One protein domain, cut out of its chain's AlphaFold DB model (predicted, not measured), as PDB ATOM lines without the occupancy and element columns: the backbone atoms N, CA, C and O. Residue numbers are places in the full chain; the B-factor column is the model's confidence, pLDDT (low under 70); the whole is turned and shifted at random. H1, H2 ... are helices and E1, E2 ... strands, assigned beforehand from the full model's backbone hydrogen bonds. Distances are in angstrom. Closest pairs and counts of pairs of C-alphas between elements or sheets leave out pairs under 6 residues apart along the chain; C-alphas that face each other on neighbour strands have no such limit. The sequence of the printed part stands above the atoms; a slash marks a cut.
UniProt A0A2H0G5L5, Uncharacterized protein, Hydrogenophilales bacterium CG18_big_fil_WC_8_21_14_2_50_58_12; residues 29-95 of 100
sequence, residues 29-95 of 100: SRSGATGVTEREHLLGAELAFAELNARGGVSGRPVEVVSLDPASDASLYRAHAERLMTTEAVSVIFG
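What this domain is: This is residues 29 to 95 of the 100 residues of an uncharacterized protein of Hydrogenophilales bacterium CG18_big_fil_WC_8_21_14_2_50_58_12 (UniProt A0A2H0G5L5). A flat, loosely joined zigzag: the chain runs out along the long helix H1, folds back along the strand E1, and turns again into the helix H2, with E1 between the two helices. The short strand E2 crosses E1 at a slant in the gap between H1 and H2, with E1 towards one broad side of the flat shape and E2 towards the other. The printed part has 67 residues, with two named helices and two named strands in the order H1, E1, H2, E2; the class is mixed, helices and strands, and E1 and E2 pair with no named strand. The whole is only just loose, close to compact, with a radius of gyration of the C-alphas of 13.2 A and spans of 37 by 28 by 10 A.

Where its parts are: Find C-alpha 35 at (24.330, -114.058, -5.358); from there H1, residues 35 to 54, runs 28.1 A to C-alpha 54 at (34.557, -96.312, -24.525). E1, residues 63 to 68, covers 16.1 A. H2, residues 74 to 86, covers 18.4 A. Last comes E2, residues 92 to 94, ending at C-alpha 94 at (26.078, -114.201, -21.226).

How they stand to each other: Start at H1: its closest C-alphas to E1 are those of Asn 53 and Val 63, 6.4 A apart. E1 comes closest to H2 at the C-alphas of Leu 68 and His 80, 6.5 A apart. For H2 and E2, look at the C-alphas of Ala 81 and Ile 93, 7.7 A apart. E1 and E2 are near each other, with 5 pairs of C-alphas within 10 A. H1 is apart from H2 and from E2. In H2 every O i to N i+4 pair is within hydrogen-bond range; in H1, 14 of 16 are.

The domain as a whole: The C-alphas of Ala 33 and Gly 60, the two farthest apart, are 38.7 A from each other. The printed part has no cut and no long link. Look for low confidence at residues 31 to 38, of which 35 to 38 belong to H1: their pLDDT is under 70, against a mean of 83.9 for the printed part.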
ATOM      1  N   SER A  29      22.559-114.144 -11.353       73.50
ATOM      2  CA  SER A  29      21.773-113.958 -10.138       73.50
ATOM      3  C   SER A  29      22.415-112.880  -9.280       73.50
ATOM      4  O   SER A  29      23.573-112.971  -8.875       73.50
ATOM      5  N   ARG A  30      21.644-111.842  -8.968       73.25
ATOM      6  CA  ARG A  30      22.050-110.789  -8.019       73.25
ATOM      7  C   ARG A  30      21.504-111.071  -6.623       73.25
ATOM      8  O   ARG A  30      21.909-110.421  -5.659       73.25
ATOM      9  N   SER A  31      20.574-112.020  -6.542       61.81
ATOM     10  CA  SER A  31      19.852-112.466  -5.359       61.81
ATOM     11  C   SER A  31      19.825-114.004  -5.294       61.81
ATOM     12  O   SER A  31      19.987-114.678  -6.311       61.81
ATOM     13  N   GLY A  32      19.680-114.576  -4.095       58.53
ATOM     14  CA  GLY A  32      19.703-116.032  -3.874       58.53
ATOM     15  C   GLY A  32      21.042-116.576  -3.354       58.53
ATOM     16  O   GLY A  32      21.983-115.821  -3.108       58.53
ATOM     17  N   ALA A  33      21.111-117.894  -3.134       58.59
ATOM     18  CA  ALA A  33      22.207-118.566  -2.419       58.59
ATOM     19  C   ALA A  33      23.595-118.396  -3.070       58.59
ATOM     20  O   ALA A  33      24.609-118.503  -2.382       58.59
ATOM     21  N   THR A  34      23.654-118.089  -4.369       57.97
ATOM     22  CA  THR A  34      24.895-117.862  -5.134       57.97
ATOM     23  C   THR A  34      25.159-116.389  -5.459       57.97
ATOM     24  O   THR A  34      26.162-116.064  -6.097       57.97
ATOM     25  N   GLY A  35      24.308-115.473  -4.979       57.34
ATOM     26  CA  GLY A  35      24.330-114.058  -5.358       57.34
ATOM     27  C   GLY A  35      25.622-113.309  -5.015       57.34
ATOM     28  O   GLY A  35      25.897-112.284  -5.627       57.34
ATOM     29  N   VAL A  36      26.444-113.804  -4.082       57.72
ATOM     30  CA  VAL A  36      27.768-113.215  -3.793       57.72
ATOM     31  C   VAL A  36      28.769-113.534  -4.909       57.72
ATOM     32  O   VAL A  36      29.475-112.644  -5.371       57.72
ATOM     33  N   THR A  37      28.796-114.775  -5.401       60.44
ATOM     34  CA  THR A  37      29.756-115.231  -6.422       60.44
ATOM     35  C   THR A  37      29.378-114.763  -7.830       60.44
ATOM     36  O   THR A  37      30.241-114.487  -8.662       60.44
ATOM     37  N   GLU A  38      28.084-114.653  -8.130       62.81
ATOM     38  CA  GLU A  38      27.611-114.226  -9.454       62.81
ATOM     39  C   GLU A  38      27.655-112.700  -9.643       62.81
ATOM     40  O   GLU A  38      27.748-112.217 -10.774       62.81
ATOM     41  N   ARG A  39      27.700-111.930  -8.549       70.81
ATOM     42  CA  ARG A  39      27.829-110.469  -8.597       70.81
ATOM     43  C   ARG A  39      29.185-110.013  -9.127       70.81
ATOM     44  O   ARG A  39      29.224-109.072  -9.912       70.81
ATOM     45  N   GLU A  40      30.267-110.705  -8.779       75.62
ATOM     46  CA  GLU A  40      31.604-110.406  -9.314       75.62
ATOM     47  C   GLU A  40      31.673-110.643 -10.832       75.62
ATOM     48  O   GLU A  40      32.222-109.829 -11.574       75.62
ATOM     49  N   HIS A  41      31.036-111.711 -11.322       76.19
ATOM     50  CA  HIS A  41      30.938-111.983 -12.758       76.19
ATOM     51  C   HIS A  41      30.113-110.922 -13.496       76.19
ATOM     52  O   HIS A  41      30.501-110.496 -14.586       76.19
ATOM     53  N   LEU A  42      29.009-110.462 -12.897       79.62
ATOM     54  CA  LEU A  42      28.208-109.367 -13.441       79.62
ATOM     55  C   LEU A  42      29.024-108.073 -13.530       79.62
ATOM     56  O   LEU A  42      29.076-107.467 -14.597       79.62
ATOM     57  N   LEU A  43      29.692-107.679 -12.442       84.00
ATOM     58  CA  LEU A  43      30.497-106.455 -12.397       84.00
ATOM     59  C   LEU A  43      31.654-106.502 -13.403       84.00
ATOM     60  O   LEU A  43      31.904-105.521 -14.102       84.00
ATOM     61  N   GLY A  44      32.324-107.652 -13.532       86.31
ATOM     62  CA  GLY A  44      33.366-107.856 -14.536       86.31
ATOM     63  C   GLY A  44      32.840-107.730 -15.969       86.31
ATOM     64  O   GLY A  44      33.471-107.077 -16.804       86.31
ATOM     65  N   ALA A  45      31.665-108.298 -16.256       86.00
ATOM     66  CA  ALA A  45      31.028-108.174 -17.564       86.00
ATOM     67  C   ALA A  45      30.615-106.722 -17.861       86.00
ATOM     68  O   ALA A  45      30.926-106.202 -18.932       86.00
ATOM     69  N   GLU A  46      29.971-106.041 -16.910       87.44
ATOM     70  CA  GLU A  46      29.568-104.636 -17.037       87.44
ATOM     71  C   GLU A  46      30.767-103.713 -17.286       87.44
ATOM     72  O   GLU A  46      30.714-102.873 -18.190       87.44
ATOM     73  N   LEU A  47      31.872-103.912 -16.558       90.81
ATOM     74  CA  LEU A  47      33.113-103.171 -16.774       90.81
ATOM     75  C   LEU A  47      33.669-103.408 -18.184       90.81
ATOM     76  O   LEU A  47      33.985-102.451 -18.890       90.81
ATOM     77  N   ALA A  48      33.728-104.664 -18.634       89.12
ATOM     78  CA  ALA A  48      34.209-104.996 -19.973       89.12
ATOM     79  C   ALA A  48      33.351-104.351 -21.077       89.12
ATOM     80  O   ALA A  48      33.887-103.826 -22.057       89.12
ATOM     81  N   PHE A  49      32.023-104.332 -20.922       90.69
ATOM     82  CA  PHE A  49      31.131-103.655 -21.867       90.69
ATOM     83  C   PHE A  49      31.322-102.137 -21.859       90.69
ATOM     84  O   PHE A  49      31.326-101.516 -22.927       90.69
ATOM     85  N   ALA A  50      31.523-101.536 -20.684       90.38
ATOM     86  CA  ALA A  50      31.817-100.113 -20.564       90.38
ATOM     87  C   ALA A  50      33.133 -99.749 -21.274       90.38
ATOM     88  O   ALA A  50      33.164 -98.804 -22.064       90.38
ATOM     89  N   GLU A  51      34.195-100.533 -21.074       93.06
ATOM     90  CA  GLU A  51      35.481-100.340 -21.752       93.06
ATOM     91  C   GLU A  51      35.379-100.520 -23.272       93.06
ATOM     92  O   GLU A  51      35.929 -99.717 -24.030       93.06
ATOM     93  N   LEU A  52      34.653-101.542 -23.737       91.38
ATOM     94  CA  LEU A  52      34.397-101.759 -25.163       91.38
ATOM     95  C   LEU A  52      33.691-100.555 -25.783       91.38
ATOM     96  O   LEU A  52      34.115-100.056 -26.826       91.38
ATOM     97  N   ASN A  53      32.646-100.050 -25.130       90.81
ATOM     98  CA  ASN A  53      31.905 -98.885 -25.598       90.81
ATOM     99  C   ASN A  53      32.760 -97.613 -25.594       90.81
ATOM    100  O   ASN A  53      32.714 -96.852 -26.562       90.81
ATOM    101  N   ALA A  54      33.602 -97.418 -24.576       91.81
ATOM    102  CA  ALA A  54      34.557 -96.312 -24.525       91.81
ATOM    103  C   ALA A  54      35.584 -96.364 -25.674       91.81
ATOM    104  O   ALA A  54      36.004 -95.324 -26.176       91.81
ATOM    105  N   ARG A  55      35.942 -97.567 -26.149       91.38
ATOM    106  CA  ARG A  55      36.842 -97.789 -27.298       91.38
ATOM    107  C   ARG A  55      36.145 -97.714 -28.665       91.38
ATOM    108  O   ARG A  55      36.774 -97.987 -29.685       91.38
ATOM    109  N   GLY A  56      34.872 -97.316 -28.711       85.81
ATOM    110  CA  GLY A  56      34.098 -97.187 -29.952       85.81
ATOM    111  C   GLY A  56      33.224 -98.399 -30.288       85.81
ATOM    112  O   GLY A  56      32.693 -98.480 -31.398       85.81
ATOM    113  N   GLY A  57      33.042 -99.314 -29.336       89.31
ATOM    114  CA  GLY A  57      32.203-100.497 -29.474       89.31
ATOM    115  C   GLY A  57      32.826-101.589 -30.345       89.31
ATOM    116  O   GLY A  57      34.000-101.549 -30.710       89.31
ATOM    117  N   VAL A  58      32.023-102.588 -30.706       87.88
ATOM    118  CA  VAL A  58      32.462-103.726 -31.527       87.88
ATOM    119  C   VAL A  58      32.145-103.436 -32.990       87.88
ATOM    120  O   VAL A  58      30.980-103.273 -33.361       87.88
ATOM    121  N   SER A  59      33.176-103.353 -33.834       86.69
ATOM    122  CA  SER A  59      33.045-102.979 -35.255       86.69
ATOM    123  C   SER A  59      32.340-101.627 -35.462       86.69
ATOM    124  O   SER A  59      31.563-101.455 -36.401       86.69
ATOM    125  N   GLY A  60      32.577-100.669 -34.556       86.94
ATOM    126  CA  GLY A  60      31.972 -99.332 -34.596       86.94
ATOM    127  C   GLY A  60      30.514 -99.267 -34.123       86.94
ATOM    128  O   GLY A  60      29.852 -98.249 -34.334       86.94
ATOM    129  N   ARG A  61      30.000-100.346 -33.516       89.94
ATOM    130  CA  ARG A  61      28.639-100.452 -32.972       89.94
ATOM    131  C   ARG A  61      28.694-100.534 -31.445       89.94
ATOM    132  O   ARG A  61      29.410-101.397 -30.932       89.94
ATOM    133  N   PRO A  62      27.943 -99.695 -30.711       89.94
ATOM    134  CA  PRO A  62      27.887 -99.794 -29.258       89.94
ATOM    135  C   PRO A  62      27.216-101.102 -28.825       89.94
ATOM    136  O   PRO A  62      26.368-101.639 -29.536       89.94
ATOM    137  N   VAL A  63      27.588-101.603 -27.656       91.31
ATOM    138  CA  VAL A  63      26.958-102.737 -26.981       91.31
ATOM    139  C   VAL A  63      25.887-102.207 -26.028       91.31
ATOM    140  O   VAL A  63      26.176-101.363 -25.181       91.31
ATOM    141  N   GLU A  64      24.660-102.698 -26.171       92.00
ATOM    142  CA  GLU A  64      23.526-102.433 -25.283       92.00
ATOM    143  C   GLU A  64      23.244-103.699 -24.475       92.00
ATOM    144  O   GLU A  64      22.984-104.761 -25.043       92.00
ATOM    145  N   VAL A  65      23.317-103.593 -23.153       91.56
ATOM    146  CA  VAL A  65      23.177-104.739 -22.254       91.56
ATOM    147  C   VAL A  65      21.772-104.775 -21.666       91.56
ATOM    148  O   VAL A  65      21.305-103.786 -21.106       91.56
ATOM    149  N   VAL A  66      21.122-105.934 -21.750       91.69
ATOM    150  CA  VAL A  66      19.856-106.227 -21.078       91.69
ATOM    151  C   VAL A  66      20.120-107.262 -19.990       91.69
ATOM    152  O   VAL A  66      20.358-108.432 -20.281       91.69
ATOM    153  N   SER A  67      20.103-106.827 -18.731       89.38
ATOM    154  CA  SER A  67      20.359-107.687 -17.570       89.38
ATOM    155  C   SER A  67      19.051-108.097 -16.889       89.38
ATOM    156  O   SER A  67      18.224-107.243 -16.559       89.38
ATOM    157  N   LEU A  68      18.871-109.400 -16.668       89.00
ATOM    158  CA  LEU A  68      17.751-109.976 -15.919       89.00
ATOM    159  C   LEU A  68      18.298-110.822 -14.764       89.00
ATOM    160  O   LEU A  68      19.330-111.474 -14.911       89.00
ATOM    161  N   ASP A  69      17.599-110.815 -13.630       87.12
ATOM    162  CA  ASP A  69      18.018-111.503 -12.405       87.12
ATOM    163  C   ASP A  69      17.173-112.750 -12.159       87.12
ATOM    164  O   ASP A  69      16.010-112.619 -11.778       87.12
ATOM    165  N   PRO A  70      17.737-113.945 -12.367       83.25
ATOM    166  CA  PRO A  70      17.032-115.200 -12.169       83.25
ATOM    167  C   PRO A  70      16.983-115.660 -10.705       83.25
ATOM    168  O   PRO A  70      16.400-116.705 -10.438       83.25
ATOM    169  N   ALA A  71      17.567-114.919  -9.755       83.75
ATOM    170  CA  ALA A  71      17.464-115.185  -8.316       83.75
ATOM    171  C   ALA A  71      17.854-116.615  -7.873       83.75
ATOM    172  O   ALA A  71      17.319-117.140  -6.898       83.75
ATOM    173  N   SER A  72      18.796-117.258  -8.575       76.38
ATOM    174  CA  SER A  72      19.174-118.668  -8.375       76.38
ATOM    175  C   SER A  72      18.068-119.703  -8.642       76.38
ATOM    176  O   SER A  72      18.183-120.849  -8.211       76.38
ATOM    177  N   ASP A  73      17.013-119.335  -9.371       81.75
ATOM    178  CA  ASP A  73      15.899-120.222  -9.710       81.75
ATOM    179  C   ASP A  73      15.953-120.667 -11.179       81.75
ATOM    180  O   ASP A  73      15.936-119.856 -12.110       81.75
ATOM    181  N   ALA A  74      15.992-121.982 -11.408       83.62
ATOM    182  CA  ALA A  74      16.112-122.560 -12.747       83.62
ATOM    183  C   ALA A  74      14.928-122.216 -13.674       83.62
ATOM    184  O   ALA A  74      15.109-122.070 -14.888       83.62
ATOM    185  N   SER A  75      13.720-122.054 -13.125       87.38
ATOM    186  CA  SER A  75      12.538-121.671 -13.903       87.38
ATOM    187  C   SER A  75      12.631-120.212 -14.346       87.38
ATOM    188  O   SER A  75      12.309-119.898 -15.494       87.38
ATOM    189  N   LEU A  76      13.138-119.330 -13.479       88.44
ATOM    190  CA  LEU A  76      13.408-117.933 -13.817       88.44
ATOM    191  C   LEU A  76      14.539-117.798 -14.838       88.44
ATOM    192  O   LEU A  76      14.387-117.024 -15.781       88.44
ATOM    193  N   TYR A  77      15.615-118.589 -14.742       87.75
ATOM    194  CA  TYR A  77      16.641-118.646 -15.796       87.75
ATOM    195  C   TYR A  77      16.026-118.950 -17.161       87.75
ATOM    196  O   TYR A  77      16.294-118.241 -18.134       87.75
ATOM    197  N   ARG A  78      15.168-119.976 -17.235       89.50
ATOM    198  CA  ARG A  78      14.493-120.348 -18.480       89.50
ATOM    199  C   ARG A  78      13.592-119.222 -18.991       89.50
ATOM    200  O   ARG A  78      13.723-118.821 -20.146       89.50
ATOM    201  N   ALA A  79      12.711-118.694 -18.144       91.62
ATOM    202  CA  ALA A  79      11.767-117.647 -18.533       91.62
ATOM    203  C   ALA A  79      12.482-116.362 -18.983       91.62
ATOM    204  O   ALA A  79      12.084-115.714 -19.952       91.62
ATOM    205  N   HIS A  80      13.568-115.989 -18.307       92.25
ATOM    206  CA  HIS A  80      14.363-114.823 -18.665       92.25
ATOM    207  C   HIS A  80      15.179-115.039 -19.939       92.25
ATOM    208  O   HIS A  80      15.254-114.123 -20.754       92.25
ATOM    209  N   ALA A  81      15.723-116.237 -20.172       90.25
ATOM    210  CA  ALA A  81      16.369-116.565 -21.441       90.25
ATOM    211  C   ALA A  81      15.372-116.489 -22.611       90.25
ATOM    212  O   ALA A  81      15.662-115.862 -23.629       90.25
ATOM    213  N   GLU A  82      14.169-117.049 -22.446       91.94
ATOM    214  CA  GLU A  82      13.091-116.949 -23.438       91.94
ATOM    215  C   GLU A  82      12.704-115.483 -23.697       91.94
ATOM    216  O   GLU A  82      12.601-115.065 -24.853       91.94
ATOM    217  N   ARG A  83      12.571-114.662 -22.647       92.81
ATOM    218  CA  ARG A  83      12.299-113.223 -22.778       92.81
ATOM    219  C   ARG A  83      13.417-112.477 -23.512       92.81
ATOM    220  O   ARG A  83      13.118-111.642 -24.366       92.81
ATOM    221  N   LEU A  84      14.682-112.774 -23.214       92.62
ATOM    222  CA  LEU A  84      15.833-112.151 -23.874       92.62
ATOM    223  C   LEU A  84      15.857-112.455 -25.376       92.62
ATOM    224  O   LEU A  84      16.117-111.561 -26.181       92.62
ATOM    225  N   MET A  85      15.544-113.695 -25.758       89.44
ATOM    226  CA  MET A  85      15.493-114.099 -27.165       89.44
ATOM    227  C   MET A  85      14.290-113.507 -27.907       89.44
ATOM    228  O   MET A  85      14.424-113.092 -29.055       89.44
ATOM    229  N   THR A  86      13.116-113.469 -27.272       92.31
ATOM    230  CA  THR A  86      11.856-113.106 -27.945       92.31
ATOM    231  C   THR A  86      11.543-111.615 -27.872       92.31
ATOM    232  O   THR A  86      11.324-110.977 -28.895       92.31
ATOM    233  N   THR A  87      11.512-111.055 -26.665       91.69
ATOM    234  CA  THR A  87      11.051-109.682 -26.415       91.69
ATOM    235  C   THR A  87      12.179-108.686 -26.628       91.69
ATOM    236  O   THR A  87      12.006-107.666 -27.288       91.69
ATOM    237  N   GLU A  88      13.351-108.996 -26.079       89.75
ATOM    238  CA  GLU A  88      14.502-108.089 -26.110       89.75
ATOM    239  C   GLU A  88      15.332-108.262 -27.397       89.75
ATOM    240  O   GLU A  88      16.107-107.373 -27.767       89.75
ATOM    241  N   ALA A  89      15.122-109.381 -28.105       90.56
ATOM    242  CA  ALA A  89      15.780-109.751 -29.357       90.56
ATOM    243  C   ALA A  89      17.312-109.607 -29.282       90.56
ATOM    244  O   ALA A  89      17.951-109.009 -30.155       90.56
ATOM    245  N   VAL A  90      17.909-110.117 -28.198       91.38
ATOM    246  CA  VAL A  90      19.363-110.061 -28.007       91.38
ATOM    247  C   VAL A  90      20.082-110.993 -28.980       91.38
ATOM    248  O   VAL A  90      19.588-112.059 -29.336       91.38
ATOM    249  N   SER A  91      21.278-110.597 -29.410       89.19
ATOM    250  CA  SER A  91      22.103-111.385 -30.335       89.19
ATOM    251  C   SER A  91      22.896-112.488 -29.632       89.19
ATOM    252  O   SER A  91      23.261-113.479 -30.254       89.19
ATOM    253  N   VAL A  92      23.200-112.301 -28.350       89.88
ATOM    254  CA  VAL A  92      23.978-113.234 -27.529       89.88
ATOM    255  C   VAL A  92      23.543-113.099 -26.075       89.88
ATOM    256  O   VAL A  92      23.155-112.012 -25.645       89.88
ATOM    257  N   ILE A  93      23.601-114.199 -25.330       88.94
ATOM    258  CA  ILE A  93      23.330-114.246 -23.894       88.94
ATOM    259  C   ILE A  93      24.620-114.652 -23.177       88.94
ATOM    260  O   ILE A  93      25.227-115.662 -23.526       88.94
ATOM    261  N   PHE A  94      25.015-113.876 -22.171       85.31
ATOM    262  CA  PHE A  94      26.078-114.201 -21.226       85.31
ATOM    263  C   PHE A  94      25.468-114.550 -19.872       85.31
ATOM    264  O   PHE A  94      24.638-113.818 -19.343       85.31
ATOM    265  N   GLY A  95      25.891-115.667 -19.303       76.31
ATOM    266  CA  GLY A  95      25.395-116.164 -18.027       76.31
ATOM    267  C   GLY A  95      25.745-117.636 -17.887       76.31
ATOM    268  O   GLY A  95      25.840-118.349 -18.888       76.31
TER     269      GLY A  95